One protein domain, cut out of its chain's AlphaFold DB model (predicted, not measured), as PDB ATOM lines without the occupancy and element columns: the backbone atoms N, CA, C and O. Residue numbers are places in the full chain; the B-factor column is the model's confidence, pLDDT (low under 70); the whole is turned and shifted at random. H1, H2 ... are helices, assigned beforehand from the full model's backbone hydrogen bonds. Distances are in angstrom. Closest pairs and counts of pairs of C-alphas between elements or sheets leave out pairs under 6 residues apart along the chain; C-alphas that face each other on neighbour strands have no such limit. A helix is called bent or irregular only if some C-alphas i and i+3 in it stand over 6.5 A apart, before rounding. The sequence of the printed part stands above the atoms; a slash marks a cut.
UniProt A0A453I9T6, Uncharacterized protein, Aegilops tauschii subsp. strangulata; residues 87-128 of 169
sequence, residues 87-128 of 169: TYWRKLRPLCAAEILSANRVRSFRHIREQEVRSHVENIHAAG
ATOM      1  N   THR A  87      89.286 182.753  37.366       90.06
ATOM      2  CA  THR A  87      88.602 182.550  38.656       90.06
ATOM      3  C   THR A  87      87.111 182.263  38.487       90.06
ATOM      4  O   THR A  87      86.563 181.452  39.230       90.06
ATOM      5  N   TYR A  88      86.472 182.880  37.491       90.75
ATOM      6  CA  TYR A  88      85.076 182.635  37.140       90.75
ATOM      7  C   TYR A  88      84.838 181.170  36.749       90.75
ATOM      8  O   TYR A  88      84.075 180.475  37.417       90.75
ATOM      9  N   TRP A  89      85.554 180.664  35.739       90.12
ATOM     10  CA  TRP A  89      85.399 179.285  35.270       90.12
ATOM     11  C   TRP A  89      85.730 178.256  36.362       90.12
ATOM     12  O   TRP A  89      85.017 177.265  36.520       90.12
ATOM     13  N   ARG A  90      86.751 178.525  37.193       90.19
ATOM     14  CA  ARG A  90      87.099 177.674  38.347       90.19
ATOM     15  C   ARG A  90      85.996 177.588  39.404       90.19
ATOM     16  O   ARG A  90      85.912 176.568  40.076       90.19
ATOM     17  N   LYS A  91      85.158 178.620  39.553       92.94
ATOM     18  CA  LYS A  91      83.973 178.596  40.433       92.94
ATOM     19  C   LYS A  91      82.764 177.953  39.750       92.94
ATOM     20  O   LYS A  91      82.040 177.191  40.383       92.94
ATOM     21  N   LEU A  92      82.567 178.229  38.462       93.44
ATOM     22  CA  LEU A  92      81.442 177.715  37.682       93.44
ATOM     23  C   LEU A  92      81.518 176.194  37.488       93.44
ATOM     24  O   LEU A  92      80.517 175.499  37.647       93.44
ATOM     25  N   ARG A  93      82.705 175.657  37.176       92.50
ATOM     26  CA  ARG A  93      82.888 174.232  36.870       92.50
ATOM     27  C   ARG A  93      82.428 173.307  38.013       92.50
ATOM     28  O   ARG A  93      81.643 172.404  37.721       92.50
ATOM     29  N   PRO A  94      82.855 173.489  39.280       94.62
ATOM     30  CA  PRO A  94      82.366 172.672  40.391       94.62
ATOM     31  C   PRO A  94      80.857 172.803  40.612       94.62
ATOM     32  O   PRO A  94      80.199 171.796  40.854       94.62
ATOM     33  N   LEU A  95      80.298 174.011  40.469       95.44
ATOM     34  CA  LEU A  95      78.862 174.250  40.618       95.44
ATOM     35  C   LEU A  95      78.058 173.454  39.582       95.44
ATOM     36  O   LEU A  95      77.139 172.722  39.934       95.44
ATOM     37  N   CYS A  96      78.435 173.526  38.303       94.56
ATOM     38  CA  CYS A  96      77.775 172.744  37.260       94.56
ATOM     39  C   CYS A  96      77.947 171.235  37.473       94.56
ATOM     40  O   CYS A  96      77.008 170.476  37.234       94.56
ATOM     41  N   ALA A  97      79.118 170.791  37.943       95.44
ATOM     42  CA  ALA A  97      79.361 169.387  38.259       95.44
ATOM     43  C   ALA A  97      78.462 168.874  39.399       95.44
ATOM     44  O   ALA A  97      77.957 167.758  39.317       95.44
ATOM     45  N   ALA A  98      78.238 169.687  40.433       95.44
ATOM     46  CA  ALA A  98      77.425 169.320  41.590       95.44
ATOM     47  C   ALA A  98      75.914 169.425  41.317       95.44
ATOM     48  O   ALA A  98      75.152 168.513  41.637       95.44
ATOM     49  N   GLU A  99      75.470 170.506  40.684       94.50
ATOM     50  CA  GLU A  99      74.039 170.805  40.574       94.50
ATOM     51  C   GLU A  99      73.404 170.218  39.310       94.50
ATOM     52  O   GLU A  99      72.285 169.702  39.331       94.50
ATOM     53  N   ILE A 100      74.121 170.275  38.184       94.12
ATOM     54  CA  ILE A 100      73.569 169.936  36.863       94.12
ATOM     55  C   ILE A 100      74.002 168.533  36.435       94.12
ATOM     56  O   ILE A 100      73.184 167.754  35.947       94.12
ATOM     57  N   LEU A 101      75.282 168.208  36.619       93.81
ATOM     58  CA  LEU A 101      75.906 166.985  36.105       93.81
ATOM     59  C   LEU A 101      76.156 165.926  37.187       93.81
ATOM     60  O   LEU A 101      76.851 164.941  36.931       93.81
ATOM     61  N   SER A 102      75.595 166.091  38.386       95.94
ATOM     62  CA  SER A 102      75.770 165.103  39.448       95.94
ATOM     63  C   SER A 102      75.077 163.790  39.117       95.94
ATOM     64  O   SER A 102      74.052 163.743  38.433       95.94
ATOM     65  N   ALA A 103      75.603 162.691  39.664       96.25
ATOM     66  CA  ALA A 103      75.039 161.362  39.446       96.25
ATOM     67  C   ALA A 103      73.555 161.292  39.847       96.25
ATOM     68  O   ALA A 103      72.760 160.657  39.158       96.25
ATOM     69  N   ASN A 104      73.168 161.989  40.920       95.25
ATOM     70  CA  ASN A 104      71.780 162.067  41.371       95.25
ATOM     71  C   ASN A 104      70.893 162.786  40.350       95.25
ATOM     72  O   ASN A 104      69.850 162.251  39.975       95.25
ATOM     73  N   ARG A 105      71.333 163.942  39.832       94.69
ATOM     74  CA  ARG A 105      70.605 164.691  38.798       94.69
ATOM     75  C   ARG A 105      70.505 163.904  37.489       94.69
ATOM     76  O   ARG A 105      69.451 163.844  36.866       94.69
ATOM     77  N   VAL A 106      71.571 163.213  37.088       94.25
ATOM     78  CA  VAL A 106      71.549 162.338  35.904       94.25
ATOM     79  C   VAL A 106      70.580 161.166  36.103       94.25
ATOM     80  O   VAL A 106      69.848 160.804  35.176       94.25
ATOM     81  N   ARG A 107      70.536 160.568  37.299       95.00
ATOM     82  CA  ARG A 107      69.621 159.464  37.627       95.00
ATOM     83  C   ARG A 107      68.163 159.909  37.711       95.00
ATOM     84  O   ARG A 107      67.314 159.155  37.245       95.00
ATOM     85  N   SER A 108      67.861 161.113  38.200       94.25
ATOM     86  CA  SER A 108      66.475 161.607  38.256       94.25
ATOM     87  C   SER A 108      65.830 161.699  36.868       94.25
ATOM     88  O   SER A 108      64.630 161.502  36.731       94.25
ATOM     89  N   PHE A 109      66.626 161.908  35.813       91.69
ATOM     90  CA  PHE A 109      66.153 161.908  34.424       91.69
ATOM     91  C   PHE A 109      66.123 160.522  33.753       91.69
ATOM     92  O   PHE A 109      65.851 160.431  32.555       91.69
ATOM     93  N   ARG A 110      66.397 159.429  34.481       92.69
ATOM     94  CA  ARG A 110      66.404 158.063  33.923       92.69
ATOM     95  C   ARG A 110      65.087 157.713  33.241       92.69
ATOM     96  O   ARG A 110      65.106 157.255  32.106       92.69
ATOM     97  N   HIS A 111      63.973 157.985  33.912       93.25
ATOM     98  CA  HIS A 111      62.636 157.706  33.399       93.25
ATOM     99  C   HIS A 111      62.386 158.342  32.022       93.25
ATOM    100  O   HIS A 111      61.892 157.675  31.119       93.25
ATOM    101  N   ILE A 112      62.794 159.604  31.844       92.06
ATOM    102  CA  ILE A 112      62.648 160.322  30.572       92.06
ATOM    103  C   ILE A 112      63.451 159.619  29.474       92.06
ATOM    104  O   ILE A 112      62.916 159.353  28.404       92.06
ATOM    105  N   ARG A 113      64.713 159.254  29.747       91.56
ATOM    106  CA  ARG A 113      65.550 158.536  28.770       91.56
ATOM    107  C   ARG A 113      64.936 157.199  28.367       91.56
ATOM    108  O   ARG A 113      64.904 156.879  27.188       91.56
ATOM    109  N   GLU A 114      64.422 156.437  29.328       93.88
ATOM    110  CA  GLU A 114      63.778 155.147  29.051       93.88
ATOM    111  C   GLU A 114      62.496 155.302  28.235       93.88
ATOM    112  O   GLU A 114      62.238 154.504  27.337       93.88
ATOM    113  N   GLN A 115      61.700 156.334  28.515       92.50
ATOM    114  CA  GLN A 115      60.524 156.654  27.712       92.50
ATOM    115  C   GLN A 115      60.878 157.072  26.288       92.50
ATOM    116  O   GLN A 115      60.208 156.632  25.355       92.50
ATOM    117  N   GLU A 116      61.899 157.911  26.106       92.25
ATOM    118  CA  GLU A 116      62.327 158.312  24.766       92.25
ATOM    119  C   GLU A 116      62.856 157.116  23.982       92.25
ATOM    120  O   GLU A 116      62.413 156.900  22.858       92.25
ATOM    121  N   VAL A 117      63.717 156.285  24.576       93.62
ATOM    122  CA  VAL A 117      64.219 155.071  23.916       93.62
ATOM    123  C   VAL A 117      63.063 154.153  23.524       93.62
ATOM    124  O   VAL A 117      62.986 153.748  22.368       93.62
ATOM    125  N   ARG A 118      62.129 153.879  24.446       94.38
ATOM    126  CA  ARG A 118      60.961 153.032  24.160       94.38
ATOM    127  C   ARG A 118      60.142 153.577  22.991       94.38
ATOM    128  O   ARG A 118      59.872 152.838  22.056       94.38
ATOM    129  N   SER A 119      59.829 154.872  23.006       91.88
ATOM    130  CA  SER A 119      59.054 155.516  21.941       91.88
ATOM    131  C   SER A 119      59.747 155.433  20.577       91.88
ATOM    132  O   SER A 119      59.081 155.211  19.570       91.88
ATOM    133  N   HIS A 120      61.075 155.575  20.515       91.56
ATOM    134  CA  HIS A 120      61.798 155.442  19.245       91.56
ATOM    135  C   HIS A 120      61.848 153.983  18.765       91.56
ATOM    136  O   HIS A 120      61.701 153.746  17.571       91.56
ATOM    137  N   VAL A 121      61.986 153.006  19.670       93.25
ATOM    138  CA  VAL A 121      61.911 151.573  19.327       93.25
ATOM    139  C   VAL A 121      60.522 151.201  18.803       93.25
ATOM    140  O   VAL A 121      60.418 150.512  17.792       93.25
ATOM    141  N   GLU A 122      59.461 151.695  19.439       93.25
ATOM    142  CA  GLU A 122      58.081 151.509  18.975       93.25
ATOM    143  C   GLU A 122      57.876 152.103  17.576       93.25
ATOM    144  O   GLU A 122      57.290 151.446  16.721       93.25
ATOM    145  N   ASN A 123      58.425 153.291  17.299       90.31
ATOM    146  CA  ASN A 123      58.365 153.898  15.964       90.31
ATOM    147  C   ASN A 123      59.094 153.057  14.903       90.31
ATOM    148  O   ASN A 123      58.595 152.919  13.789       90.31
ATOM    149  N   ILE A 124      60.254 152.476  15.242       92.25
ATOM    150  CA  ILE A 124      60.980 151.564  14.344       92.25
ATOM    151  C   ILE A 124      60.138 150.314  14.075       92.25
ATOM    152  O   ILE A 124      59.987 149.910  12.927       92.25
ATOM    153  N   HIS A 125      59.553 149.721  15.117       92.00
ATOM    154  CA  HIS A 125      58.702 148.541  14.972       92.00
ATOM    155  C   HIS A 125      57.447 148.842  14.136       92.00
ATOM    156  O   HIS A 125      57.034 148.027  13.313       92.00
ATOM    157  N   ALA A 126      56.857 150.026  14.313       92.31
ATOM    158  CA  ALA A 126      55.687 150.475  13.568       92.31
ATOM    159  C   ALA A 126      55.971 150.724  12.078       92.31
ATOM    160  O   ALA A 126      55.046 150.634  11.274       92.31
ATOM    161  N   ALA A 127      57.222 150.995  11.689       91.00
ATOM    162  CA  ALA A 127      57.588 151.146  10.281       91.00
ATOM    163  C   ALA A 127      57.375 149.843   9.483       91.00
ATOM    164  O   ALA A 127      57.080 149.896   8.291       91.00
ATOM    165  N   GLY A 128      57.459 148.680  10.136       91.25
ATOM    166  CA  GLY A 128      57.255 147.369   9.522       91.25
ATOM    167  C   GLY A 128      58.534 146.742   8.938       91.25
ATOM    168  O   GLY A 128      59.546 147.418   8.761       91.25
TER     169      GLY A 128
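This is residues 87 to 128 of the 169 residues of an uncharacterized protein of Aegilops tauschii subsp. strangulata (UniProt A0A453I9T6). Three helices follow one another end to end in a long, shallow arch: H1 makes one arm, the short H2 sits at the top of the bend, and H3 makes the other, longer arm. The arch has no core, for H1 and H3 stay apart and no helix folds back on another. The printed part has 42 residues, of which 37 are in the three named helices, in the order H1, H2, H3; there is no named strand, and the class is all helix. It is extended, with a radius of gyration of the C-alphas of 16.8 A, and its C-alphas span 55 by 17 by 8 A along their three main axes.

Find C-alpha 87 at (88.602, 182.550, 38.656), where the printed part begins; from there H1 runs through residues 87 to 99, 18.8 A from first to last C-alpha. H1 is neither bent nor irregular, but only just: C-alphas 91 and 94 are 6.1 A apart. Pass the three residues 100 to 102 and look for C-alpha 103 at (75.039, 161.362, 39.446), where H2 begins; it holds residues 103 to 108 and measures 8.6 A. After Phe 109 comes H3, residues 110 to 127, the longest helix with 18 residues and 26.2 A; it ends at C-alpha 127, at (57.588, 151.146, 10.281).

Begin with H1 and H2, which are close but not clearly touching, with 1 pair of C-alphas within 8 A. That pair is Glu 99 and Arg 105, whose C-alphas are 7.2 A apart. The lines of H1 and H2 stand at a steep tilt of 49 degrees, and the two run the same way. Their centres are 17.5 A apart. Going on past Phe 109, you will find that H2 and H3 meet only through their link. H1 and H3 are apart. In the backbone, every O i to N i+4 pair of H2 and H3 is within hydrogen-bond range; in H1, 7 of 9 are.

Look from Thr 87 to Gly 128, the first and last printed residues: their C-alphas are the two farthest apart, at 55.4 A, and the outline is a rod. Residues 87 to 96, 98 to 104 and 106 to 128 stand free, with no C-alpha 8 or more apart along the chain within 10 A. The printed part has no cut. The links H1 to H2 and H2 to H3 are tight, and no link is long. The mean pLDDT of the printed part is 93.1, and no printed residue is under 70 in this predicted model.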